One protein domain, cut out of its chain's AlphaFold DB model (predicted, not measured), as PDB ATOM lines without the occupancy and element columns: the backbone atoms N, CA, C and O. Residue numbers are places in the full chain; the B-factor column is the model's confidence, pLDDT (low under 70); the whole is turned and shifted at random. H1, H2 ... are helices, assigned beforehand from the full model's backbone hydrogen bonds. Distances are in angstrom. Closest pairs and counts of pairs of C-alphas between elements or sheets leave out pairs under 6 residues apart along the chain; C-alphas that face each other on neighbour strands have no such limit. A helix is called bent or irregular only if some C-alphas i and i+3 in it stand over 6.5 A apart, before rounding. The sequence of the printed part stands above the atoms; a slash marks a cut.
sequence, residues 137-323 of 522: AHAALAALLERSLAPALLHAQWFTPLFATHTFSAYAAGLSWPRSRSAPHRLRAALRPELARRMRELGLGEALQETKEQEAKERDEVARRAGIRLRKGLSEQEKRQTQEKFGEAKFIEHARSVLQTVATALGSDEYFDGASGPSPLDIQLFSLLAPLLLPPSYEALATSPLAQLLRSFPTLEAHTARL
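Overview. This is residues 137 to 323 of the 522 residues of the protein "GST_C_6 domain-containing protein" of Tilletiopsis washingtonensis (UniProt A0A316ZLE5). A long helix, H6, backs an elongated cluster of helices; bent H1 runs beside it, with H1b in the middle, while H7 packs on H1a, H9 packs on residues 252 to 259 of H6, and H10 packs across H7. H2 and H3a fold into a V on one side, while H5 reaches away at the other end, where residues 221 to 227 stick out. You have 187 printed residues with ten named helices, H1 to H10 in chain order, and no named strand: all helix. The whole is loose, with a radius of gyration of the C-alphas of 19.9 A and spans of 72 by 42 by 29 A.

Arrangement. Begin with H1, residues 137 to 159, one helix by its hydrogen bonds but bent: C-alphas 147 and 150 are 6.6 A apart, between arms H1a, 137 to 147, and H1b, 150 to 159. H2, residues 162 to 172, touches H1b only at the corner, closest C-alphas Gln 157 and Phe 163, 5.7 A. H3, residues 179 to 201, is likewise one helix by its hydrogen bonds but bent, C-alphas 190 and 193 being 6.8 A apart, with arms H3a, 179 to 190, and H3b, 193 to 201. H3a touches H2 at a steep tilt of 58 degrees, opposite ways, closest C-alphas Ala 172 and Ser 180, 4.2 A. H3b touches H1b, closest C-alphas Pro 151 and Leu 195, 6.3 A. H4, residues 205 to 208, touches H3b, closest C-alphas Met 199 and Gly 205, 4.7 A. H5, residues 210 to 225, touches no helix. H6, residues 236 to 266, only just touches H1a, with 3 pairs of C-alphas within 8 A, from its residues 258 to 262 alone; the closest are Leu 141 and Val 262, 7.5 A. H7, residues 280 to 293, touches H1a with residues 281 to 285 alone, closest C-alphas Ala 142 and Leu 281, 6.2 A. H8, residues 299 to 302, touches H2, closest C-alphas Leu 162 and Ala 300, 6.4 A. H9, residues 305 to 311, touches residues 252 to 259 of H6 alone, closest C-alphas Ile 252 and Leu 306, 6.6 A. H10, residues 314 to 323, touches H7, closest C-alphas Phe 286 and Thr 320, 5.3 A. Every O i to N i+4 pair is within hydrogen-bond range in H1b, H3b, H5, H6, H9 and H10, against 6 of 7 in H1a, 4 of 7 in H2, 6 of 8 in H3a and 8 of 10 in H7; H4 and H8 are too short for such a pair.

Along the chain. Find C-alpha 137 at (29.218, -25.392, 19.069), where H1a begins. H5 covers 22.6 A; H6 runs 44.2 A from C-alpha 236 at (14.726, -56.317, -14.223), and H7 19.4 A. H10 ends at C-alpha 323, (19.667, -40.394, 29.103).

Size, cuts and confidence. The C-alphas farthest apart, Gly 227 and Ser 276, are 72.2 A apart. The printed part has no cut, and the link from H6 to H7, residues 267 to 279, is long. Mean pLDDT of the printed part is 86.5; look for values under 70 at residues 205 to 215, 229 to 232, 234 and 296 to 298.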
ATOM      1  N   ALA A 137      28.796 -24.221  19.838       87.06
ATOM      2  CA  ALA A 137      29.218 -25.392  19.069       87.06
ATOM      3  C   ALA A 137      28.063 -26.385  18.838       87.06
ATOM      4  O   ALA A 137      27.966 -26.993  17.768       87.06
ATOM      5  N   HIS A 138      27.114 -26.471  19.779       92.19
ATOM      6  CA  HIS A 138      25.955 -27.357  19.665       92.19
ATOM      7  C   HIS A 138      25.042 -27.011  18.487       92.19
ATOM      8  O   HIS A 138      24.328 -27.884  18.001       92.19
ATOM      9  N   ALA A 139      25.044 -25.765  18.001       92.19
ATOM     10  CA  ALA A 139      24.193 -25.370  16.881       92.19
ATOM     11  C   ALA A 139      24.588 -26.078  15.574       92.19
ATOM     12  O   ALA A 139      23.714 -26.490  14.811       92.19
ATOM     13  N   ALA A 140      25.892 -26.257  15.331       93.81
ATOM     14  CA  ALA A 140      26.388 -26.937  14.137       93.81
ATOM     15  C   ALA A 140      26.062 -28.438  14.169       93.81
ATOM     16  O   ALA A 140      25.567 -28.983  13.182       93.81
ATOM     17  N   LEU A 141      26.260 -29.088  15.322       95.31
ATOM     18  CA  LEU A 141      25.903 -30.496  15.512       95.31
ATOM     19  C   LEU A 141      24.390 -30.715  15.445       95.31
ATOM     20  O   LEU A 141      23.942 -31.635  14.767       95.31
ATOM     21  N   ALA A 142      23.586 -29.842  16.056       94.31
ATOM     22  CA  ALA A 142      22.130 -29.902  15.937       94.31
ATOM     23  C   ALA A 142      21.689 -29.798  14.468       94.31
ATOM     24  O   ALA A 142      20.876 -30.597  14.007       94.31
ATOM     25  N   ALA A 143      22.278 -28.876  13.698       93.75
ATOM     26  CA  ALA A 143      21.994 -28.750  12.272       93.75
ATOM     27  C   ALA A 143      22.402 -30.003  11.476       93.75
ATOM     28  O   ALA A 143      21.661 -30.417  10.583       93.75
ATOM     29  N   LEU A 144      23.532 -30.636  11.811       95.69
ATOM     30  CA  LEU A 144      23.962 -31.907  11.216       95.69
ATOM     31  C   LEU A 144      22.951 -33.029  11.504       95.69
ATOM     32  O   LEU A 144      22.527 -33.732  10.583       95.69
ATOM     33  N   LEU A 145      22.509 -33.163  12.758       95.56
ATOM     34  CA  LEU A 145      21.496 -34.146  13.149       95.56
ATOM     35  C   LEU A 145      20.179 -33.919  12.397       95.56
ATOM     36  O   LEU A 145      19.572 -34.867  11.907       95.56
ATOM     37  N   GLU A 146      19.736 -32.670  12.262       93.38
ATOM     38  CA  GLU A 146      18.474 -32.344  11.593       93.38
ATOM     39  C   GLU A 146      18.518 -32.490  10.077       93.38
ATOM     40  O   GLU A 146      17.516 -32.874   9.467       93.38
ATOM     41  N   ARG A 147      19.646 -32.137   9.462       93.44
ATOM     42  CA  ARG A 147      19.784 -32.121   8.008       93.44
ATOM     43  C   ARG A 147      20.149 -33.489   7.449       93.44
ATOM     44  O   ARG A 147      19.664 -33.815   6.370       93.44
ATOM     45  N   SER A 148      20.947 -34.271   8.172       93.56
ATOM     46  CA  SER A 148      21.517 -35.523   7.667       93.56
ATOM     47  C   SER A 148      20.946 -36.755   8.368       93.56
ATOM     48  O   SER A 148      20.410 -37.641   7.705       93.56
ATOM     49  N   LEU A 149      20.980 -36.802   9.704       93.00
ATOM     50  CA  LEU A 149      20.582 -38.011  10.437       93.00
ATOM     51  C   LEU A 149      19.057 -38.197  10.497       93.00
ATOM     52  O   LEU A 149      18.552 -39.284  10.228       93.00
ATOM     53  N   ALA A 150      18.308 -37.145  10.831       92.56
ATOM     54  CA  ALA A 150      16.863 -37.237  11.030       92.56
ATOM     55  C   ALA A 150      16.100 -37.722   9.779       92.56
ATOM     56  O   ALA A 150      15.250 -38.602   9.929       92.56
ATOM     57  N   PRO A 151      16.389 -37.243   8.549       92.06
ATOM     58  CA  PRO A 151      15.779 -37.797   7.342       92.06
ATOM     59  C   PRO A 151      16.093 -39.283   7.166       92.06
ATOM     60  O   PRO A 151      15.196 -40.056   6.847       92.06
ATOM     61  N   ALA A 152      17.331 -39.705   7.434       89.62
ATOM     62  CA  ALA A 152      17.716 -41.102   7.295       89.62
ATOM     63  C   ALA A 152      16.939 -42.012   8.263       89.62
ATOM     64  O   ALA A 152      16.361 -43.018   7.851       89.62
ATOM     65  N   LEU A 153      16.834 -41.624   9.535       90.56
ATOM     66  CA  LEU A 153      16.075 -42.384  10.533       90.56
ATOM     67  C   LEU A 153      14.573 -42.414  10.211       90.56
ATOM     68  O   LEU A 153      13.943 -43.467  10.304       90.56
ATOM     69  N   LEU A 154      14.002 -41.290   9.762       91.00
ATOM     70  CA  LEU A 154      12.609 -41.237   9.312       91.00
ATOM     71  C   LEU A 154      12.379 -42.125   8.085       91.00
ATOM     72  O   LEU A 154      11.361 -42.811   8.012       91.00
ATOM     73  N   HIS A 155      13.322 -42.162   7.141       90.00
ATOM     74  CA  HIS A 155      13.263 -43.078   6.007       90.00
ATOM     75  C   HIS A 155      13.204 -44.531   6.469       90.00
ATOM     76  O   HIS A 155      12.307 -45.271   6.060       90.00
ATOM     77  N   ALA A 156      14.107 -44.907   7.377       88.69
ATOM     78  CA  ALA A 156      14.134 -46.239   7.954       88.69
ATOM     79  C   ALA A 156      12.797 -46.592   8.618       88.69
ATOM     80  O   ALA A 156      12.214 -47.624   8.305       88.69
ATOM     81  N   GLN A 157      12.247 -45.719   9.457       89.25
ATOM     82  CA  GLN A 157      10.993 -45.992  10.168       89.25
ATOM     83  C   GLN A 157       9.763 -46.063   9.250       89.25
ATOM     84  O   GLN A 157       8.866 -46.875   9.488       89.25
ATOM     85  N   TRP A 158       9.684 -45.213   8.223       90.31
ATOM     86  CA  TRP A 158       8.452 -45.021   7.449       90.31
ATOM     87  C   TRP A 158       8.425 -45.732   6.098       90.31
ATOM     88  O   TRP A 158       7.335 -46.006   5.594       90.31
ATOM     89  N   PHE A 159       9.577 -46.020   5.492       87.94
ATOM     90  CA  PHE A 159       9.647 -46.531   4.118       87.94
ATOM     91  C   PHE A 159      10.316 -47.897   3.978       87.94
ATOM     92  O   PHE A 159      10.248 -48.477   2.901       87.94
ATOM     93  N   THR A 160      10.848 -48.456   5.062       85.31
ATOM     94  CA  THR A 160      11.351 -49.838   5.094       85.31
ATOM     95  C   THR A 160      10.284 -50.801   5.649       85.31
ATOM     96  O   THR A 160       9.195 -50.355   6.044       85.31
ATOM     97  N   PRO A 161      10.559 -52.120   5.721       86.19
ATOM     98  CA  PRO A 161       9.658 -53.084   6.356       86.19
ATOM     99  C   PRO A 161       9.296 -52.751   7.814       86.19
ATOM    100  O   PRO A 161       8.238 -53.182   8.275       86.19
ATOM    101  N   LEU A 162      10.093 -51.917   8.504       86.94
ATOM    102  CA  LEU A 162       9.796 -51.417   9.855       86.94
ATOM    103  C   LEU A 162       8.442 -50.714   9.954       86.94
ATOM    104  O   LEU A 162       7.814 -50.725  11.013       86.94
ATOM    105  N   PHE A 163       7.958 -50.118   8.859       91.44
ATOM    106  CA  PHE A 163       6.661 -49.458   8.885       91.44
ATOM    107  C   PHE A 163       5.536 -50.441   9.200       91.44
ATOM    108  O   PHE A 163       4.698 -50.152  10.046       91.44
ATOM    109  N   ALA A 164       5.506 -51.590   8.526       90.19
ATOM    110  CA  ALA A 164       4.422 -52.553   8.678       90.19
ATOM    111  C   ALA A 164       4.474 -53.275  10.030       90.19
ATOM    112  O   ALA A 164       3.428 -53.589  10.590       90.19
ATOM    113  N   THR A 165       5.680 -53.523  10.545       87.12
ATOM    114  CA  THR A 165       5.899 -54.328  11.753       87.12
ATOM    115  C   THR A 165       5.905 -53.516  13.046       87.12
ATOM    116  O   THR A 165       5.515 -54.044  14.080       87.12
ATOM    117  N   HIS A 166       6.335 -52.251  13.001       86.12
ATOM    118  CA  HIS A 166       6.566 -51.436  14.197       86.12
ATOM    119  C   HIS A 166       5.877 -50.069  14.120       86.12
ATOM    120  O   HIS A 166       5.000 -49.751  14.927       86.12
ATOM    121  N   THR A 167       6.241 -49.249  13.133       90.12
ATOM    122  CA  THR A 167       5.816 -47.841  13.083       90.12
ATOM    123  C   THR A 167       4.301 -47.718  12.927       90.12
ATOM    124  O   THR A 167       3.674 -46.880  13.566       90.12
ATOM    125  N   PHE A 168       3.674 -48.575  12.118       92.38
ATOM    126  CA  PHE A 168       2.228 -48.558  11.926       92.38
ATOM    127  C   PHE A 168       1.483 -48.816  13.235       92.38
ATOM    128  O   PHE A 168       0.615 -48.024  13.595       92.38
ATOM    129  N   SER A 169       1.827 -49.884  13.962       89.69
ATOM    130  CA  SER A 169       1.165 -50.218  15.227       89.69
ATOM    131  C   SER A 169       1.389 -49.142  16.281       89.69
ATOM    132  O   SER A 169       0.442 -48.773  16.968       89.69
ATOM    133  N   ALA A 170       2.601 -48.588  16.357       88.56
ATOM    134  CA  ALA A 170       2.938 -47.517  17.285       88.56
ATOM    135  C   ALA A 170       2.092 -46.258  17.044       88.56
ATOM    136  O   ALA A 170       1.489 -45.727  17.966       88.56
ATOM    137  N   TYR A 171       1.987 -45.800  15.793       90.69
ATOM    138  CA  TYR A 171       1.190 -44.613  15.458       90.69
ATOM    139  C   TYR A 171      -0.319 -44.886  15.432       90.69
ATOM    140  O   TYR A 171      -1.111 -43.947  15.506       90.69
ATOM    141  N   ALA A 172      -0.733 -46.147  15.309       90.06
ATOM    142  CA  ALA A 172      -2.125 -46.553  15.458       90.06
ATOM    143  C   ALA A 172      -2.552 -46.627  16.934       90.06
ATOM    144  O   ALA A 172      -3.731 -46.404  17.229       90.06
ATOM    145  N   ALA A 173      -1.617 -46.921  17.846       82.69
ATOM    146  CA  ALA A 173      -1.854 -46.982  19.281       82.69
ATOM    147  C   ALA A 173      -2.241 -45.589  19.806       82.69
ATOM    148  O   ALA A 173      -1.502 -44.619  19.667       82.69
ATOM    149  N   GLY A 174      -3.451 -45.471  20.352       76.69
ATOM    150  CA  GLY A 174      -4.010 -44.201  20.830       76.69
ATOM    151  C   GLY A 174      -4.939 -43.480  19.847       76.69
ATOM    152  O   GLY A 174      -5.511 -42.454  20.208       76.69
ATOM    153  N   LEU A 175      -5.149 -44.013  18.637       85.12
ATOM    154  CA  LEU A 175      -6.136 -43.489  17.689       85.12
ATOM    155  C   LEU A 175      -7.399 -44.358  17.658       85.12
ATOM    156  O   LEU A 175      -7.335 -45.586  17.651       85.12
ATOM    157  N   SER A 176      -8.570 -43.728  17.555       86.69
ATOM    158  CA  SER A 176      -9.837 -44.445  17.374       86.69
ATOM    159  C   SER A 176      -9.981 -45.009  15.956       86.69
ATOM    160  O   SER A 176      -9.442 -44.472  14.982       86.69
ATOM    161  N   TRP A 177     -10.734 -46.100  15.801       85.62
ATOM    162  CA  TRP A 177     -11.139 -46.582  14.477       85.62
ATOM    163  C   TRP A 177     -12.111 -45.576  13.825       85.62
ATOM    164  O   TRP A 177     -12.958 -45.030  14.532       85.62
ATOM    165  N   PRO A 178     -12.021 -45.292  12.507       88.50
ATOM    166  CA  PRO A 178     -11.148 -45.896  11.484       88.50
ATOM    167  C   PRO A 178      -9.779 -45.208  11.319       88.50
ATOM    168  O   PRO A 178      -9.017 -45.512  10.393       88.50
ATOM    169  N   ARG A 179      -9.447 -44.242  12.179       85.06
ATOM    170  CA  ARG A 179      -8.231 -43.428  12.060       85.06
ATOM    171  C   ARG A 179      -6.966 -44.193  12.409       85.06
ATOM    172  O   ARG A 179      -5.966 -43.980  11.738       85.06
ATOM    173  N   SER A 180      -7.030 -45.135  13.344       89.38
ATOM    174  CA  SER A 180      -5.919 -46.055  13.629       89.38
ATOM    175  C   SER A 180      -5.389 -46.762  12.378       89.38
ATOM    176  O   SER A 180      -4.191 -46.984  12.265       89.38
ATOM    177  N   ARG A 181      -6.251 -47.042  11.388       90.69
ATOM    178  CA  ARG A 181      -5.826 -47.608  10.098       90.69
ATOM    179  C   ARG A 181      -5.370 -46.560   9.094       90.69
ATOM    180  O   ARG A 181      -4.377 -46.758   8.409       90.69
ATOM    181  N   SER A 182      -6.105 -45.460   8.957       91.94
ATOM    182  CA  SER A 182      -5.855 -44.496   7.874       91.94
ATOM    183  C   SER A 182      -4.765 -43.469   8.191       91.94
ATOM    184  O   SER A 182      -4.042 -43.059   7.283       91.94
ATOM    185  N   ALA A 183      -4.617 -43.045   9.447       89.12
ATOM    186  CA  ALA A 183      -3.709 -41.965   9.821       89.12
ATOM    187  C   ALA A 183      -2.226 -42.308   9.588       89.12
ATOM    188  O   ALA A 183      -1.566 -41.496   8.936       89.12
ATOM    189  N   PRO A 184      -1.697 -43.491   9.973       92.12
ATOM    190  CA  PRO A 184      -0.305 -43.832   9.679       92.12
ATOM    191  C   PRO A 184      -0.012 -43.833   8.170       92.12
ATOM    192  O   PRO A 184       0.965 -43.244   7.719       92.12
ATOM    193  N   HIS A 185      -0.894 -44.402   7.341       92.38
ATOM    194  CA  HIS A 185      -0.706 -44.372   5.885       92.38
ATOM    195  C   HIS A 185      -0.744 -42.952   5.308       92.38
ATOM    196  O   HIS A 185       0.020 -42.639   4.395       92.38
ATOM    197  N   ARG A 186      -1.599 -42.077   5.847       90.50
ATOM    198  CA  ARG A 186      -1.655 -40.667   5.443       90.50
ATOM    199  C   ARG A 186      -0.392 -39.907   5.831       90.50
ATOM    200  O   ARG A 186       0.130 -39.173   4.997       90.50
ATOM    201  N   LEU A 187       0.114 -40.110   7.047       89.81
ATOM    202  CA  LEU A 187       1.383 -39.531   7.494       89.81
ATOM    203  C   LEU A 187       2.529 -39.992   6.593       89.81
ATOM    204  O   LEU A 187       3.272 -39.160   6.079       89.81
ATOM    205  N   ARG A 188       2.599 -41.294   6.293       92.19
ATOM    206  CA  ARG A 188       3.574 -41.854   5.347       92.19
ATOM    207  C   ARG A 188       3.484 -41.190   3.971       92.19
ATOM    208  O   ARG A 188       4.503 -40.812   3.399       92.19
ATOM    209  N   ALA A 189       2.274 -41.028   3.434       89.56
ATOM    210  CA  ALA A 189       2.066 -40.386   2.137       89.56
ATOM    211  C   ALA A 189       2.494 -38.909   2.139       89.56
ATOM    212  O   ALA A 189       3.096 -38.454   1.169       89.56
ATOM    213  N   ALA A 190       2.229 -38.181   3.225       88.44
ATOM    214  CA  ALA A 190       2.602 -36.776   3.358       88.44
ATOM    215  C   ALA A 190       4.105 -36.557   3.609       88.44
ATOM    216  O   ALA A 190       4.663 -35.562   3.154       88.44
ATOM    217  N   LEU A 191       4.768 -37.495   4.291       88.88
ATOM    218  CA  LEU A 191       6.217 -37.492   4.520       88.88
ATOM    219  C   LEU A 191       7.016 -37.748   3.239       88.88
ATOM    220  O   LEU A 191       8.115 -37.220   3.085       88.88
ATOM    221  N   ARG A 192       6.467 -38.546   2.315       89.69
ATOM    222  CA  ARG A 192       7.162 -39.004   1.103       89.69
ATOM    223  C   ARG A 192       7.809 -37.875   0.279       89.69
ATOM    224  O   ARG A 192       9.005 -37.993   0.025       89.69
ATOM    225  N   PRO A 193       7.108 -36.804  -0.149       89.50
ATOM    226  CA  PRO A 193       7.715 -35.774  -0.997       89.50
ATOM    227  C   PRO A 193       8.837 -35.005  -0.290       89.50
ATOM    228  O   PRO A 193       9.881 -34.751  -0.892       89.50
ATOM    229  N   GLU A 194       8.645 -34.670   0.987       86.88
ATOM    230  CA  GLU A 194       9.646 -33.947   1.776       86.88
ATOM    231  C   GLU A 194      10.899 -34.790   1.969       86.88
ATOM    232  O   GLU A 194      12.021 -34.333   1.748       86.88
ATOM    233  N   LEU A 195      10.704 -36.054   2.331       89.50
ATOM    234  CA  LEU A 195      11.804 -36.969   2.530       89.50
ATOM    235  C   LEU A 195      12.533 -37.251   1.214       89.50
ATOM    236  O   LEU A 195      13.754 -37.207   1.184       89.50
ATOM    237  N   ALA A 196      11.818 -37.446   0.106       87.69
ATOM    238  CA  ALA A 196      12.433 -37.615  -1.208       87.69
ATOM    239  C   ALA A 196      13.262 -36.388  -1.629       87.69
ATOM    240  O   ALA A 196      14.307 -36.532  -2.262       87.69
ATOM    241  N   ARG A 197      12.831 -35.168  -1.278       89.69
ATOM    242  CA  ARG A 197      13.637 -33.951  -1.470       89.69
ATOM    243  C   ARG A 197      14.904 -33.986  -0.611       89.69
ATOM    244  O   ARG A 197      15.994 -33.862  -1.157       89.69
ATOM    245  N   ARG A 198      14.771 -34.221   0.696       90.06
ATOM    246  CA  ARG A 198      15.897 -34.271   1.648       90.06
ATOM    247  C   ARG A 198      16.917 -35.343   1.272       90.06
ATOM    248  O   ARG A 198      18.110 -35.087   1.247       90.06
ATOM    249  N   MET A 199      16.446 -36.530   0.913       88.62
ATOM    250  CA  MET A 199      17.302 -37.635   0.496       88.62
ATOM    251  C   MET A 199      18.038 -37.308  -0.808       88.62
ATOM    252  O   MET A 199      19.213 -37.633  -0.927       88.62
ATOM    253  N   ARG A 200      17.408 -36.600  -1.760       88.62
ATOM    254  CA  ARG A 200      18.107 -36.074  -2.949       88.62
ATOM    255  C   ARG A 200      19.196 -35.069  -2.587       88.62
ATOM    256  O   ARG A 200      20.290 -35.172  -3.128       88.62
ATOM    257  N   GLU A 201      18.931 -34.151  -1.661       90.06
ATOM    258  CA  GLU A 201      19.931 -33.184  -1.176       90.06
ATOM    259  C   GLU A 201      21.129 -33.865  -0.494       90.06
ATOM    260  O   GLU A 201      22.235 -33.333  -0.529       90.06
ATOM    261  N   LEU A 202      20.923 -35.049   0.089       87.44
ATOM    262  CA  LEU A 202      21.977 -35.887   0.671       87.44
ATOM    263  C   LEU A 202      22.667 -36.801  -0.358       87.44
ATOM    264  O   LEU A 202      23.528 -37.595   0.008       87.44
ATOM    265  N   GLY A 203      22.281 -36.743  -1.638       85.19
ATOM    266  CA  GLY A 203      22.789 -37.647  -2.676       85.19
ATOM    267  C   GLY A 203      22.276 -39.090  -2.558       85.19
ATOM    268  O   GLY A 203      22.796 -39.981  -3.228       85.19
ATOM    269  N   LEU A 204      21.255 -39.334  -1.733       83.44
ATOM    270  CA  LEU A 204      20.611 -40.634  -1.484       83.44
ATOM    271  C   LEU A 204      19.292 -40.810  -2.262       83.44
ATOM    272  O   LEU A 204      18.591 -41.805  -2.104       83.44
ATOM    273  N   GLY A 205      18.916 -39.831  -3.088       68.56
ATOM    274  CA  GLY A 205      17.592 -39.765  -3.711       68.56
ATOM    275  C   GLY A 205      17.304 -40.807  -4.793       68.56
ATOM    276  O   GLY A 205      16.138 -41.029  -5.105       68.56
ATOM    277  N   GLU A 206      18.325 -41.460  -5.349       64.56
ATOM    278  CA  GLU A 206      18.139 -42.518  -6.354       64.56
ATOM    279  C   GLU A 206      17.514 -43.787  -5.765       64.56
ATOM    280  O   GLU A 206      16.816 -44.503  -6.475       64.56
ATOM    281  N   ALA A 207      17.675 -44.015  -4.456       55.78
ATOM    282  CA  ALA A 207      17.069 -45.141  -3.744       55.78
ATOM    283  C   ALA A 207      15.538 -45.014  -3.583       55.78
ATOM    284  O   ALA A 207      14.881 -45.962  -3.170       55.78
ATOM    285  N   LEU A 208      14.962 -43.844  -3.888       57.12
ATOM    286  CA  LEU A 208      13.539 -43.526  -3.694       57.12
ATOM    287  C   LEU A 208      12.773 -43.290  -5.009       57.12
ATOM    288  O   LEU A 208      11.609 -42.885  -4.978       57.12
ATOM    289  N   GLN A 209      13.409 -43.478  -6.169       60.56
ATOM    290  CA  GLN A 209      12.837 -43.109  -7.467       60.56
ATOM    291  C   GLN A 209      11.959 -44.208  -8.085       60.56
ATOM    292  O   GLN A 209      12.294 -44.764  -9.123       60.56
ATOM    293  N   GLU A 210      10.760 -44.405  -7.526       59.38
ATOM    294  CA  GLU A 210       9.674 -45.157  -8.192       59.38
ATOM    295  C   GLU A 210       9.329 -44.551  -9.577       59.38
ATOM    296  O   GLU A 210       8.908 -45.250 -10.494       59.38
ATOM    297  N   THR A 211       9.540 -43.241  -9.770       54.22
ATOM    298  CA  THR A 211       9.191 -42.539 -11.019       54.22
ATOM    299  C   THR A 211      10.139 -42.845 -12.176       54.22
ATOM    300  O   THR A 211       9.678 -42.991 -13.303       54.22
ATOM    301  N   LYS A 212      11.447 -42.998 -11.921       60.53
ATOM    302  CA  LYS A 212      12.398 -43.390 -12.977       60.53
ATOM    303  C   LYS A 212      12.155 -44.823 -13.438       60.53
ATOM    304  O   LYS A 212      12.389 -45.135 -14.598       60.53
ATOM    305  N   GLU A 213      11.665 -45.684 -12.548       62.94
ATOM    306  CA  GLU A 213      11.252 -47.041 -12.906       62.94
ATOM    307  C   GLU A 213      10.012 -47.039 -13.797       62.94
ATOM    308  O   GLU A 213       9.927 -47.840 -14.722       62.94
ATOM    309  N   GLN A 214       9.056 -46.144 -13.538       64.88
ATOM    310  CA  GLN A 214       7.887 -45.966 -14.398       64.88
ATOM    311  C   GLN A 214       8.316 -45.516 -15.803       64.88
ATOM    312  O   GLN A 214       7.912 -46.121 -16.788       64.88
ATOM    313  N   GLU A 215       9.212 -44.531 -15.889       69.31
ATOM    314  CA  GLU A 215       9.768 -44.049 -17.160       69.31
ATOM    315  C   GLU A 215      10.614 -45.116 -17.873       69.31
ATOM    316  O   GLU A 215      10.572 -45.227 -19.097       69.31
ATOM    317  N   ALA A 216      11.372 -45.929 -17.130       71.06
ATOM    318  CA  ALA A 216      12.126 -47.049 -17.686       71.06
ATOM    319  C   ALA A 216      11.194 -48.137 -18.232       71.06
ATOM    320  O   ALA A 216      11.403 -48.601 -19.347       71.06
ATOM    321  N   LYS A 217      10.121 -48.476 -17.506       76.81
ATOM    322  CA  LYS A 217       9.081 -49.404 -17.976       76.81
ATOM    323  C   LYS A 217       8.373 -48.876 -19.212       76.81
ATOM    324  O   LYS A 217       8.151 -49.633 -20.147       76.81
ATOM    325  N   GLU A 218       8.054 -47.586 -19.252       80.88
ATOM    326  CA  GLU A 218       7.455 -46.957 -20.430       80.88
ATOM    327  C   GLU A 218       8.412 -47.004 -21.630       80.88
ATOM    328  O   GLU A 218       7.996 -47.360 -22.733       80.88
ATOM    329  N   ARG A 219       9.708 -46.738 -21.427       76.44
ATOM    330  CA  ARG A 219      10.732 -46.867 -22.477       76.44
ATOM    331  C   ARG A 219      10.913 -48.307 -22.948       76.44
ATOM    332  O   ARG A 219      10.999 -48.527 -24.154       76.44
ATOM    333  N   ASP A 220      10.920 -49.275 -22.037       78.19
ATOM    334  CA  ASP A 220      11.041 -50.696 -22.368       78.19
ATOM    335  C   ASP A 220       9.782 -51.213 -23.081       78.19
ATOM    336  O   ASP A 220       9.881 -51.954 -24.061       78.19
ATOM    337  N   GLU A 221       8.589 -50.763 -22.682       82.56
ATOM    338  CA  GLU A 221       7.343 -51.040 -23.403       82.56
ATOM    339  C   GLU A 221       7.361 -50.457 -24.820       82.56
ATOM    340  O   GLU A 221       6.938 -51.131 -25.768       82.56
ATOM    341  N   VAL A 222       7.874 -49.235 -24.990       83.62
ATOM    342  CA  VAL A 222       8.038 -48.593 -26.303       83.62
ATOM    343  C   VAL A 222       9.068 -49.342 -27.153       83.62
ATOM    344  O   VAL A 222       8.777 -49.662 -28.306       83.62
ATOM    345  N   ALA A 223      10.222 -49.713 -26.595       80.06
ATOM    346  CA  ALA A 223      11.251 -50.487 -27.291       80.06
ATOM    347  C   ALA A 223      10.740 -51.875 -27.714       80.06
ATOM    348  O   ALA A 223      11.004 -52.328 -28.833       80.06
ATOM    349  N   ARG A 224       9.929 -52.521 -26.863       81.88
ATOM    350  CA  ARG A 224       9.263 -53.791 -27.179       81.88
ATOM    351  C   ARG A 224       8.253 -53.634 -28.312       81.88
ATOM    352  O   ARG A 224       8.187 -54.502 -29.180       81.88
ATOM    353  N   ARG A 225       7.478 -52.541 -28.331       85.06
ATOM    354  CA  ARG A 225       6.560 -52.222 -29.444       85.06
ATOM    355  C   ARG A 225       7.311 -51.935 -30.744       85.06
ATOM    356  O   ARG A 225       6.821 -52.313 -31.802       85.06
ATOM    357  N   ALA A 226       8.499 -51.342 -30.664       83.62
ATOM    358  CA  ALA A 226       9.364 -51.071 -31.811       83.62
ATOM    359  C   ALA A 226      10.111 -52.314 -32.344       83.62
ATOM    360  O   ALA A 226      10.857 -52.212 -33.312       83.62
ATOM    361  N   GLY A 227       9.938 -53.494 -31.730       78.31
ATOM    362  CA  GLY A 227      10.591 -54.732 -32.170       78.31
ATOM    363  C   GLY A 227      12.100 -54.781 -31.903       78.31
ATOM    364  O   GLY A 227      12.785 -55.675 -32.404       78.31
ATOM    365  N   ILE A 228      12.629 -53.853 -31.100       74.31
ATOM    366  CA  ILE A 228      14.048 -53.801 -30.749       74.31
ATOM    367  C   ILE A 228      14.315 -54.881 -29.699       74.31
ATOM    368  O   ILE A 228      13.846 -54.809 -28.562       74.31
ATOM    369  N   ARG A 229      15.076 -55.914 -30.074       66.31
ATOM    370  CA  ARG A 229      15.540 -56.939 -29.129       66.31
ATOM    371  C   ARG A 229      16.643 -56.349 -28.249       66.31
ATOM    372  O   ARG A 229      17.808 -56.342 -28.642       66.31
ATOM    373  N   LEU A 230      16.280 -55.870 -27.060       65.56
ATOM    374  CA  LEU A 230      17.247 -55.507 -26.025       65.56
ATOM    375  C   LEU A 230      18.120 -56.726 -25.680       65.56
ATOM    376  O   LEU A 230      17.615 -57.829 -25.458       65.56
ATOM    377  N   ARG A 231      19.448 -56.532 -25.668       63.62
ATOM    378  CA  ARG A 231      20.413 -57.552 -25.229       63.62
ATOM    379  C   ARG A 231      20.034 -58.046 -23.830       63.62
ATOM    380  O   ARG A 231      19.644 -57.254 -22.974       63.62
ATOM    381  N   LYS A 232      20.179 -59.355 -23.607       68.12
ATOM    382  CA  LYS A 232      19.878 -60.051 -22.348       68.12
ATOM    383  C   LYS A 232      20.882 -59.635 -21.259       68.12
ATOM    384  O   LYS A 232      21.842 -60.347 -20.997       68.12
ATOM    385  N   GLY A 233      20.714 -58.436 -20.705       71.06
ATOM    386  CA  GLY A 233      21.383 -58.012 -19.473       71.06
ATOM    387  C   GLY A 233      20.760 -58.684 -18.248       71.06
ATOM    388  O   GLY A 233      19.858 -59.512 -18.396       71.06
ATOM    389  N   LEU A 234      21.218 -58.297 -17.048       68.69
ATOM    390  CA  LEU A 234      20.564 -58.668 -15.787       68.69
ATOM    391  C   LEU A 234      19.048 -58.482 -15.901       68.69
ATOM    392  O   LEU A 234      18.580 -57.486 -16.472       68.69
ATOM    393  N   SER A 235      18.297 -59.438 -15.362       78.50
ATOM    394  CA  SER A 235      16.841 -59.347 -15.306       78.50
ATOM    395  C   SER A 235      16.419 -58.064 -14.581       78.50
ATOM    396  O   SER A 235      17.138 -57.561 -13.717       78.50
ATOM    397  N   GLU A 236      15.250 -57.510 -14.911       76.06
ATOM    398  CA  GLU A 236      14.726 -56.317 -14.223       76.06
ATOM    399  C   GLU A 236      14.684 -56.505 -12.701       76.06
ATOM    400  O   GLU A 236      14.982 -55.581 -11.946       76.06
ATOM    401  N   GLN A 237      14.380 -57.725 -12.252       76.31
ATOM    402  CA  GLN A 237      14.370 -58.081 -10.841       76.31
ATOM    403  C   GLN A 237      15.772 -58.025 -10.220       76.31
ATOM    404  O   GLN A 237      15.926 -57.468  -9.137       76.31
ATOM    405  N   GLU A 238      16.798 -58.546 -10.894       81.50
ATOM    406  CA  GLU A 238      18.179 -58.465 -10.405       81.50
ATOM    407  C   GLU A 238      18.717 -57.032 -10.443       81.50
ATOM    408  O   GLU A 238      19.377 -56.607  -9.495       81.50
ATOM    409  N   LYS A 239      18.403 -56.255 -11.489       80.31
ATOM    410  CA  LYS A 239      18.745 -54.824 -11.555       80.31
ATOM    411  C   LYS A 239      18.131 -54.071 -10.381       80.31
ATOM    412  O   LYS A 239      18.836 -53.327  -9.706       80.31
ATOM    413  N   ARG A 240      16.851 -54.325 -10.093       76.81
ATOM    414  CA  ARG A 240      16.138 -53.727  -8.964       76.81
ATOM    415  C   ARG A 240      16.768 -54.112  -7.632       76.81
ATOM    416  O   ARG A 240      17.070 -53.233  -6.838       76.81
ATOM    417  N   GLN A 241      17.036 -55.396  -7.405       81.00
ATOM    418  CA  GLN A 241      17.698 -55.840  -6.175       81.00
ATOM    419  C   GLN A 241      19.097 -55.238  -6.026       81.00
ATOM    420  O   GLN A 241      19.499 -54.886  -4.921       81.00
ATOM    421  N   THR A 242      19.842 -55.102  -7.122       82.88
ATOM    422  CA  THR A 242      21.177 -54.490  -7.110       82.88
ATOM    423  C   THR A 242      21.089 -53.001  -6.788       82.88
ATOM    424  O   THR A 242      21.856 -52.513  -5.965       82.88
ATOM    425  N   GLN A 243      20.126 -52.286  -7.373       81.94
ATOM    426  CA  GLN A 243      19.886 -50.870  -7.099       81.94
ATOM    427  C   GLN A 243      19.397 -50.635  -5.664       81.94
ATOM    428  O   GLN A 243      19.873 -49.712  -5.008       81.94
ATOM    429  N   GLU A 244      18.497 -51.482  -5.157       81.50
ATOM    430  CA  GLU A 244      18.025 -51.445  -3.769       81.50
ATOM    431  C   GLU A 244      19.190 -51.687  -2.797       81.50
ATOM    432  O   GLU A 244      19.411 -50.870  -1.906       81.50
ATOM    433  N   LYS A 245      20.004 -52.730  -3.021       84.19
ATOM    434  CA  LYS A 245      21.195 -53.027  -2.202       84.19
ATOM    435  C   LYS A 245      22.248 -51.924  -2.274       84.19
ATOM    436  O   LYS A 245      22.846 -51.585  -1.259       84.19
ATOM    437  N   PHE A 246      22.483 -51.349  -3.453       85.94
ATOM    438  CA  PHE A 246      23.417 -50.234  -3.621       85.94
ATOM    439  C   PHE A 246      22.919 -48.977  -2.900       85.94
ATOM    440  O   PHE A 246      23.679 -48.319  -2.190       85.94
ATOM    441  N   GLY A 247      21.627 -48.665  -3.037       84.38
ATOM    442  CA  GLY A 247      20.980 -47.567  -2.326       84.38
ATOM    443  C   GLY A 247      21.044 -47.745  -0.811       84.38
ATOM    444  O   GLY A 247      21.369 -46.798  -0.097       84.38
ATOM    445  N   GLU A 248      20.809 -48.963  -0.328       85.50
ATOM    446  CA  GLU A 248      20.937 -49.334   1.079       85.50
ATOM    447  C   GLU A 248      22.386 -49.226   1.573       85.50
ATOM    448  O   GLU A 248      22.629 -48.615   2.612       85.50
ATOM    449  N   ALA A 249      23.368 -49.720   0.817       89.62
ATOM    450  CA  ALA A 249      24.783 -49.605   1.170       89.62
ATOM    451  C   ALA A 249      25.219 -48.136   1.287       89.62
ATOM    452  O   ALA A 249      25.794 -47.742   2.304       89.62
ATOM    453  N   LYS A 250      24.860 -47.302   0.302       90.25
ATOM    454  CA  LYS A 250      25.140 -45.858   0.306       90.25
ATOM    455  C   LYS A 250      24.442 -45.144   1.465       90.25
ATOM    456  O   LYS A 250      25.012 -44.258   2.101       90.25
ATOM    457  N   PHE A 251      23.203 -45.536   1.757       89.62
ATOM    458  CA  PHE A 251      22.440 -45.038   2.896       89.62
ATOM    459  C   PHE A 251      23.132 -45.358   4.227       89.62
ATOM    460  O   PHE A 251      23.302 -44.470   5.064       89.62
ATOM    461  N   ILE A 252      23.566 -46.607   4.409       91.81
ATOM    462  CA  ILE A 252      24.266 -47.070   5.612       91.81
ATOM    463  C   ILE A 252      25.629 -46.393   5.751       91.81
ATOM    464  O   ILE A 252      25.993 -45.989   6.852       91.81
ATOM    465  N   GLU A 253      26.366 -46.204   4.658       93.69
ATOM    466  CA  GLU A 253      27.636 -45.478   4.659       93.69
ATOM    467  C   GLU A 253      27.459 -44.006   5.059       93.69
ATOM    468  O   GLU A 253      28.189 -43.503   5.916       93.69
ATOM    469  N   HIS A 254      26.439 -43.329   4.519       93.75
ATOM    470  CA  HIS A 254      26.116 -41.958   4.911       93.75
ATOM    471  C   HIS A 254      25.754 -41.864   6.398       93.75
ATOM    472  O   HIS A 254      26.305 -41.033   7.122       93.75
ATOM    473  N   ALA A 255      24.864 -42.742   6.876       94.44
ATOM    474  CA  ALA A 255      24.497 -42.801   8.287       94.44
ATOM    475  C   ALA A 255      25.726 -43.072   9.171       94.44
ATOM    476  O   ALA A 255      25.893 -42.410  10.192       94.44
ATOM    477  N   ARG A 256      26.622 -43.976   8.755       96.88
ATOM    478  CA  ARG A 256      27.870 -44.296   9.464       96.88
ATOM    479  C   ARG A 256      28.769 -43.073   9.591       96.88
ATOM    480  O   ARG A 256      29.238 -42.800  10.689       96.88
ATOM    481  N   SER A 257      28.972 -42.326   8.508       96.88
ATOM    482  CA  SER A 257      29.792 -41.108   8.505       96.88
ATOM    483  C   SER A 257      29.259 -40.050   9.483       96.88
ATOM    484  O   SER A 257      30.006 -39.496  10.297       96.88
ATOM    485  N   VAL A 258      27.940 -39.823   9.481       96.75
ATOM    486  CA  VAL A 258      27.296 -38.877  10.406       96.75
ATOM    487  C   VAL A 258      27.398 -39.367  11.851       96.75
ATOM    488  O   VAL A 258      27.804 -38.602  12.723       96.75
ATOM    489  N   LEU A 259      27.084 -40.637  12.115       97.19
ATOM    490  CA  LEU A 259      27.170 -41.227  13.454       97.19
ATOM    491  C   LEU A 259      28.602 -41.223  13.991       97.19
ATOM    492  O   LEU A 259      28.799 -40.916  15.159       97.19
ATOM    493  N   GLN A 260      29.602 -41.476  13.148       97.75
ATOM    494  CA  GLN A 260      31.011 -41.382  13.521       97.75
ATOM    495  C   GLN A 260      31.404 -39.944  13.872       97.75
ATOM    496  O   GLN A 260      32.093 -39.722  14.865       97.75
ATOM    497  N   THR A 261      30.925 -38.953  13.118       97.38
ATOM    498  CA  THR A 261      31.144 -37.529  13.434       97.38
ATOM    499  C   THR A 261      30.518 -37.154  14.781       97.38
ATOM    500  O   THR A 261      31.127 -36.465  15.592       97.38
ATOM    501  N   VAL A 262      29.311 -37.647  15.064       96.94
ATOM    502  CA  VAL A 262      28.620 -37.393  16.337       96.94
ATOM    503  C   VAL A 262      29.298 -38.132  17.495       96.94
ATOM    504  O   VAL A 262      29.491 -37.551  18.558       96.94
ATOM    505  N   ALA A 263      29.705 -39.385  17.293       97.00
ATOM    506  CA  ALA A 263      30.398 -40.190  18.296       97.00
ATOM    507  C   ALA A 263      31.781 -39.620  18.635       97.00
ATOM    508  O   ALA A 263      32.168 -39.608  19.796       97.00
ATOM    509  N   THR A 264      32.513 -39.114  17.639       96.69
ATOM    510  CA  THR A 264      33.799 -38.432  17.860       96.69
ATOM    511  C   THR A 264      33.623 -37.101  18.581       96.69
ATOM    512  O   THR A 264      34.425 -36.795  19.455       96.69
ATOM    513  N   ALA A 265      32.562 -36.347  18.275       95.56
ATOM    514  CA  ALA A 265      32.227 -35.120  18.996       95.56
ATOM    515  C   ALA A 265      31.795 -35.373  20.452       95.56
ATOM    516  O   ALA A 265      32.068 -34.544  21.312       95.56
ATOM    517  N   LEU A 266      31.134 -36.502  20.730       95.75
ATOM    518  CA  LEU A 266      30.792 -36.919  22.093       95.75
ATOM    519  C   LEU A 266      32.022 -37.431  22.865       95.75
ATOM    520  O   LEU A 266      32.117 -37.255  24.075       95.75
ATOM    521  N   GLY A 267      32.965 -38.073  22.172       93.75
ATOM    522  CA  GLY A 267      34.193 -38.586  22.769       93.75
ATOM    523  C   GLY A 267      33.936 -39.670  23.821       93.75
ATOM    524  O   GLY A 267      33.105 -40.563  23.636       93.75
ATOM    525  N   SER A 268      34.691 -39.609  24.919       92.12
ATOM    526  CA  SER A 268      34.526 -40.471  26.099       92.12
ATOM    527  C   SER A 268      33.596 -39.878  27.158       92.12
ATOM    528  O   SER A 268      33.437 -40.471  28.225       92.12
ATOM    529  N   ASP A 269      33.027 -38.705  26.892       92.31
ATOM    530  CA  ASP A 269      32.292 -37.947  27.891       92.31
ATOM    531  C   ASP A 269      30.870 -38.489  28.083       92.31
ATOM    532  O   ASP A 269      30.290 -39.189  27.241       92.31
ATOM    533  N   GLU A 270      30.286 -38.179  29.241       91.56
ATOM    534  CA  GLU A 270      28.919 -38.600  29.543       91.56
ATOM    535  C   GLU A 270      27.879 -37.839  28.711       91.56
ATOM    536  O   GLU A 270      26.876 -38.438  28.306       91.56
ATOM    537  N   TYR A 271      28.156 -36.565  28.433       94.69
ATOM    538  CA  TYR A 271      27.342 -35.613  27.678       94.69
ATOM    539  C   TYR A 271      28.250 -34.769  26.774       94.69
ATOM    540  O   TYR A 271      29.462 -34.719  26.994       94.69
ATOM    541  N   PHE A 272      27.678 -34.085  25.780       93.94
ATOM    542  CA  PHE A 272      28.456 -33.164  24.945       93.94
ATOM    543  C   PHE A 272      29.177 -32.091  25.783       93.94
ATOM    544  O   PHE A 272      28.659 -31.623  26.799       93.94
ATOM    545  N   ASP A 273      30.380 -31.716  25.340       88.56
ATOM    546  CA  ASP A 273      31.273 -30.736  25.978       88.56
ATOM    547  C   ASP A 273      31.738 -31.099  27.409       88.56
ATOM    548  O   ASP A 273      32.165 -30.222  28.165       88.56
ATOM    549  N   GLY A 274      31.656 -32.372  27.818       86.50
ATOM    550  CA  GLY A 274      32.051 -32.799  29.170       86.50
ATOM    551  C   GLY A 274      31.164 -32.211  30.275       86.50
ATOM    552  O   GLY A 274      31.576 -32.092  31.431       86.50
ATOM    553  N   ALA A 275      29.950 -31.799  29.911       87.75
ATOM    554  CA  ALA A 275      28.965 -31.222  30.805       87.75
ATOM    555  C   ALA A 275      28.593 -32.171  31.957       87.75
ATOM    556  O   ALA A 275      28.525 -33.383  31.790       87.75
ATOM    557  N   SER A 276      28.259 -31.622  33.130       88.88
ATOM    558  CA  SER A 276      27.737 -32.395  34.272       88.88
ATOM    559  C   SER A 276      26.271 -32.831  34.120       88.88
ATOM    560  O   SER A 276      25.716 -33.452  35.023       88.88
ATOM    561  N   GLY A 277      25.604 -32.433  33.038       90.88
ATOM    562  CA  GLY A 277      24.197 -32.719  32.791       90.88
ATOM    563  C   GLY A 277      23.856 -32.586  31.310       90.88
ATOM    564  O   GLY A 277      24.616 -31.984  30.551       90.88
ATOM    565  N   PRO A 278      22.710 -33.131  30.880       95.25
ATOM    566  CA  PRO A 278      22.354 -33.170  29.477       95.25
ATOM    567  C   PRO A 278      22.059 -31.779  28.931       95.25
ATOM    568  O   PRO A 278      21.317 -30.996  29.522       95.25
ATOM    569  N   SER A 279      22.582 -31.490  27.750       95.25
ATOM    570  CA  SER A 279      22.215 -30.317  26.968       95.25
ATOM    571  C   SER A 279      20.979 -30.596  26.088       95.25
ATOM    572  O   SER A 279      20.586 -31.749  25.879       95.25
ATOM    573  N   PRO A 280      20.363 -29.564  25.480       95.81
ATOM    574  CA  PRO A 280      19.320 -29.768  24.478       95.81
ATOM    575  C   PRO A 280      19.793 -30.606  23.279       95.81
ATOM    576  O   PRO A 280      18.978 -31.281  22.657       95.81
ATOM    577  N   LEU A 281      21.093 -30.577  22.958       96.44
ATOM    578  CA  LEU A 281      21.676 -31.397  21.894       96.44
ATOM    579  C   LEU A 281      21.700 -32.877  22.290       96.44
ATOM    580  O   LEU A 281      21.314 -33.720  21.486       96.44
ATOM    581  N   ASP A 282      22.078 -33.184  23.535       97.44
ATOM    582  CA  ASP A 282      22.028 -34.544  24.081       97.44
ATOM    583  C   ASP A 282      20.606 -35.108  24.004       97.44
ATOM    584  O   ASP A 282      20.393 -36.226  23.539       97.44
ATOM    585  N   ILE A 283      19.616 -34.298  24.390       97.31
ATOM    586  CA  ILE A 283      18.198 -34.671  24.339       97.31
ATOM    587  C   ILE A 283      17.717 -34.849  22.894       97.31
ATOM    588  O   ILE A 283      16.936 -35.759  22.611       97.31
ATOM    589  N   GLN A 284      18.186 -34.016  21.962       96.62
ATOM    590  CA  GLN A 284      17.879 -34.160  20.542       96.62
ATOM    591  C   GLN A 284      18.441 -35.464  19.977       96.62
ATOM    592  O   GLN A 284      17.705 -36.208  19.326       96.62
ATOM    593  N   LEU A 285      19.706 -35.772  20.256       97.12
ATOM    594  CA  LEU A 285      20.328 -37.025  19.844       97.12
ATOM    595  C   LEU A 285      19.580 -38.227  20.430       97.12
ATOM    596  O   LEU A 285      19.166 -39.112  19.684       97.12
ATOM    597  N   PHE A 286      19.314 -38.208  21.738       96.81
ATOM    598  CA  PHE A 286      18.514 -39.227  22.414       96.81
ATOM    599  C   PHE A 286      17.159 -39.426  21.741       96.81
ATOM    600  O   PHE A 286      16.797 -40.552  21.424       96.81
ATOM    601  N   SER A 287      16.430 -38.346  21.459       96.50
ATOM    602  CA  SER A 287      15.095 -38.436  20.861       96.50
ATOM    603  C   SER A 287      15.080 -39.081  19.470       96.50
ATOM    604  O   SER A 287      14.092 -39.706  19.094       96.50
ATOM    605  N   LEU A 288      16.177 -38.952  18.719       95.50
ATOM    606  CA  LEU A 288      16.338 -39.551  17.397       95.50
ATOM    607  C   LEU A 288      16.715 -41.036  17.488       95.50
ATOM    608  O   LEU A 288      16.189 -41.843  16.724       95.50
ATOM    609  N   LEU A 289      17.612 -41.397  18.409       95.19
ATOM    610  CA  LEU A 289      18.155 -42.756  18.520       95.19
ATOM    611  C   LEU A 289      17.275 -43.697  19.351       95.19
ATOM    612  O   LEU A 289      17.119 -44.869  19.005       95.19
ATOM    613  N   ALA A 290      16.681 -43.190  20.430       93.12
ATOM    614  CA  ALA A 290      15.930 -43.978  21.399       93.12
ATOM    615  C   ALA A 290      14.805 -44.829  20.779       93.12
ATOM    616  O   ALA A 290      14.751 -46.012  21.115       93.12
ATOM    617  N   PRO A 291      13.971 -44.325  19.842       90.81
ATOM    618  CA  PRO A 291      12.910 -45.131  19.230       90.81
ATOM    619  C   PRO A 291      13.404 -46.323  18.399       90.81
ATOM    620  O   PRO A 291      12.610 -47.197  18.064       90.81
ATOM    621  N   LEU A 292      14.688 -46.348  18.025       88.81
ATOM    622  CA  LEU A 292      15.299 -47.440  17.261       88.81
ATOM    623  C   LEU A 292      16.138 -48.377  18.134       88.81
ATOM    624  O   LEU A 292      16.267 -49.552  17.806       88.81
ATOM    625  N   LEU A 293      16.726 -47.860  19.217       89.12
ATOM    626  CA  LEU A 293      17.643 -48.614  20.073       89.12
ATOM    627  C   LEU A 293      16.965 -49.287  21.267       89.12
ATOM    628  O   LEU A 293      17.340 -50.399  21.623       89.12
ATOM    629  N   LEU A 294      16.011 -48.608  21.907       84.25
ATOM    630  CA  LEU A 294      15.508 -49.007  23.223       84.25
ATOM    631  C   LEU A 294      14.347 -50.008  23.224       84.25
ATOM    632  O   LEU A 294      14.306 -50.789  24.171       84.25
ATOM    633  N   PRO A 295      13.413 -50.028  22.251       77.56
ATOM    634  CA  PRO A 295      12.305 -50.978  22.279       77.56
ATOM    635  C   PRO A 295      12.818 -52.432  22.242       77.56
ATOM    636  O   PRO A 295      13.360 -52.860  21.220       77.56
ATOM    637  N   PRO A 296      12.649 -53.221  23.322       61.75
ATOM    638  CA  PRO A 296      13.230 -54.562  23.414       61.75
ATOM    639  C   PRO A 296      12.409 -55.618  22.656       61.75
ATOM    640  O   PRO A 296      12.870 -56.733  22.439       61.75
ATOM    641  N   SER A 297      11.178 -55.279  22.268       61.22
ATOM    642  CA  SER A 297      10.125 -56.215  21.864       61.22
ATOM    643  C   SER A 297      10.032 -56.472  20.356       61.22
ATOM    644  O   SER A 297       9.203 -57.273  19.928       61.22
ATOM    645  N   TYR A 298      10.871 -55.833  19.536       68.50
ATOM    646  CA  TYR A 298      10.718 -55.876  18.080       68.50
ATOM    647  C   TYR A 298      11.908 -56.534  17.387       68.50
ATOM    648  O   TYR A 298      12.934 -55.913  17.113       68.50
ATOM    649  N   GLU A 299      11.724 -57.794  17.005       74.12
ATOM    650  CA  GLU A 299      12.683 -58.564  16.205       74.12
ATOM    651  C   GLU A 299      13.032 -57.861  14.879       74.12
ATOM    652  O   GLU A 299      14.189 -57.832  14.467       74.12
ATOM    653  N   ALA A 300      12.055 -57.190  14.256       72.75
ATOM    654  CA  ALA A 300      12.261 -56.423  13.026       72.75
ATOM    655  C   ALA A 300      13.236 -55.241  13.196       72.75
ATOM    656  O   ALA A 300      13.910 -54.856  12.242       72.75
ATOM    657  N   LEU A 301      13.328 -54.662  14.400       78.00
ATOM    658  CA  LEU A 301      14.344 -53.654  14.706       78.00
ATOM    659  C   LEU A 301      15.722 -54.309  14.822       78.00
ATOM    660  O   LEU A 301      16.684 -53.758  14.305       78.00
ATOM    661  N   ALA A 302      15.834 -55.508  15.400       78.06
ATOM    662  CA  ALA A 302      17.112 -56.217  15.501       78.06
ATOM    663  C   ALA A 302      17.699 -56.622  14.134       78.06
ATOM    664  O   ALA A 302      18.922 -56.668  13.974       78.06
ATOM    665  N   THR A 303      16.846 -56.884  13.144       81.69
ATOM    666  CA  THR A 303      17.263 -57.239  11.779       81.69
ATOM    667  C   THR A 303      17.471 -56.032  10.866       81.69
ATOM    668  O   THR A 303      18.019 -56.185   9.777       81.69
ATOM    669  N   SER A 304      17.084 -54.823  11.289       86.62
ATOM    670  CA  SER A 304      17.281 -53.616  10.486       86.62
ATOM    671  C   SER A 304      18.771 -53.252  10.398       86.62
ATOM    672  O   SER A 304      19.407 -53.053  11.440       86.62
ATOM    673  N   PRO A 305      19.340 -53.065   9.191       88.31
ATOM    674  CA  PRO A 305      20.755 -52.722   9.046       88.31
ATOM    675  C   PRO A 305      21.119 -51.390   9.710       88.31
ATOM    676  O   PRO A 305      22.229 -51.235  10.216       88.31
ATOM    677  N   LEU A 306      20.179 -50.441   9.797       88.00
ATOM    678  CA  LEU A 306      20.410 -49.185  10.512       88.00
ATOM    679  C   LEU A 306      20.489 -49.388  12.029       88.00
ATOM    680  O   LEU A 306      21.320 -48.768  12.684       88.00
ATOM    681  N   ALA A 307      19.660 -50.263  12.599       86.00
ATOM    682  CA  ALA A 307      19.726 -50.578  14.024       86.00
ATOM    683  C   ALA A 307      21.003 -51.360  14.370       86.00
ATOM    684  O   ALA A 307      21.638 -51.078  15.384       86.00
ATOM    685  N   GLN A 308      21.426 -52.286  13.501       90.38
ATOM    686  CA  GLN A 308      22.716 -52.974  13.631       90.38
ATOM    687  C   GLN A 308      23.887 -51.991  13.555       90.38
ATOM    688  O   GLN A 308      24.802 -52.056  14.374       90.38
ATOM    689  N   LEU A 309      23.828 -51.026  12.631       93.94
ATOM    690  CA  LEU A 309      24.805 -49.946  12.559       93.94
ATOM    691  C   LEU A 309      24.820 -49.125  13.853       93.94
ATOM    692  O   LEU A 309      25.896 -48.870  14.379       93.94
ATOM    693  N   LEU A 310      23.669 -48.733  14.400       92.19
ATOM    694  CA  LEU A 310      23.619 -47.966  15.651       92.19
ATOM    695  C   LEU A 310      24.249 -48.730  16.825       92.19
ATOM    696  O   LEU A 310      25.017 -48.138  17.580       92.19
ATOM    697  N   ARG A 311      24.011 -50.043  16.928       91.25
ATOM    698  CA  ARG A 311      24.644 -50.922  17.932       91.25
ATOM    699  C   ARG A 311      26.159 -51.069  17.747       91.25
ATOM    700  O   ARG A 311      26.864 -51.400  18.692       91.25
ATOM    701  N   SER A 312      26.691 -50.789  16.554       95.62
ATOM    702  CA  SER A 312      28.146 -50.742  16.333       95.62
ATOM    703  C   SER A 312      28.823 -49.501  16.941       95.62
ATOM    704  O   SER A 312      30.048 -49.455  17.018       95.62
ATOM    705  N   PHE A 313      28.043 -48.519  17.415       96.75
ATOM    706  CA  PHE A 313      28.525 -47.324  18.115       96.75
ATOM    707  C   PHE A 313      28.195 -47.396  19.620       96.75
ATOM    708  O   PHE A 313      27.250 -46.743  20.077       96.75
ATOM    709  N   PRO A 314      28.984 -48.132  20.430       95.56
ATOM    710  CA  PRO A 314      28.675 -48.370  21.842       95.56
ATOM    711  C   PRO A 314      28.650 -47.086  22.679       95.56
ATOM    712  O   PRO A 314      27.935 -47.006  23.674       95.56
ATOM    713  N   THR A 315      29.392 -46.050  22.274       96.12
ATOM    714  CA  THR A 315      29.380 -44.742  22.945       96.12
ATOM    715  C   THR A 315      28.016 -44.060  22.840       96.12
ATOM    716  O   THR A 315      27.509 -43.544  23.836       96.12
ATOM    717  N   LEU A 316      27.391 -44.107  21.660       96.50
ATOM    718  CA  LEU A 316      26.064 -43.537  21.414       96.50
ATOM    719  C   LEU A 316      24.962 -44.361  22.086       96.50
ATOM    720  O   LEU A 316      23.994 -43.801  22.605       96.50
ATOM    721  N   GLU A 317      25.113 -45.685  22.106       94.56
ATOM    722  CA  GLU A 317      24.198 -46.580  22.814       94.56
ATOM    723  C   GLU A 317      24.238 -46.325  24.325       94.56
ATOM    724  O   GLU A 317      23.196 -46.088  24.940       94.56
ATOM    725  N   ALA A 318      25.438 -46.270  24.914       94.81
ATOM    726  CA  ALA A 318      25.621 -45.957  26.325       94.81
ATOM    727  C   ALA A 318      25.068 -44.565  26.675       94.81
ATOM    728  O   ALA A 318      24.400 -44.409  27.696       94.81
ATOM    729  N   HIS A 319      25.286 -43.564  25.818       96.19
ATOM    730  CA  HIS A 319      24.708 -42.222  25.969       96.19
ATOM    731  C   HIS A 319      23.177 -42.241  25.963       96.19
ATOM    732  O   HIS A 319      22.543 -41.705  26.876       96.19
ATOM    733  N   THR A 320      22.580 -42.946  25.000       95.62
ATOM    734  CA  THR A 320      21.122 -43.100  24.891       95.62
ATOM    735  C   THR A 320      20.548 -43.815  26.120       95.62
ATOM    736  O   THR A 320      19.532 -43.378  26.666       95.62
ATOM    737  N   ALA A 321      21.209 -44.870  26.607       93.19
ATOM    738  CA  ALA A 321      20.806 -45.605  27.804       93.19
ATOM    739  C   ALA A 321      20.916 -44.753  29.081       93.19
ATOM    740  O   ALA A 321      19.991 -44.750  29.895       93.19
ATOM    741  N   ARG A 322      21.994 -43.969  29.235       94.56
ATOM    742  CA  ARG A 322      22.156 -43.025  30.356       94.56
ATOM    743  C   ARG A 322      21.052 -41.972  30.370       94.56
ATOM    744  O   ARG A 322      20.462 -41.700  31.414       94.56
ATOM    745  N   LEU A 323      20.748 -41.376  29.216       95.06
ATOM    746  CA  LEU A 323      19.667 -40.394  29.103       95.06
ATOM    747  C   LEU A 323      18.303 -41.009  29.371       95.06
ATOM    748  O   LEU A 323      17.478 -40.385  30.041       95.06
TER     749      LEU A 323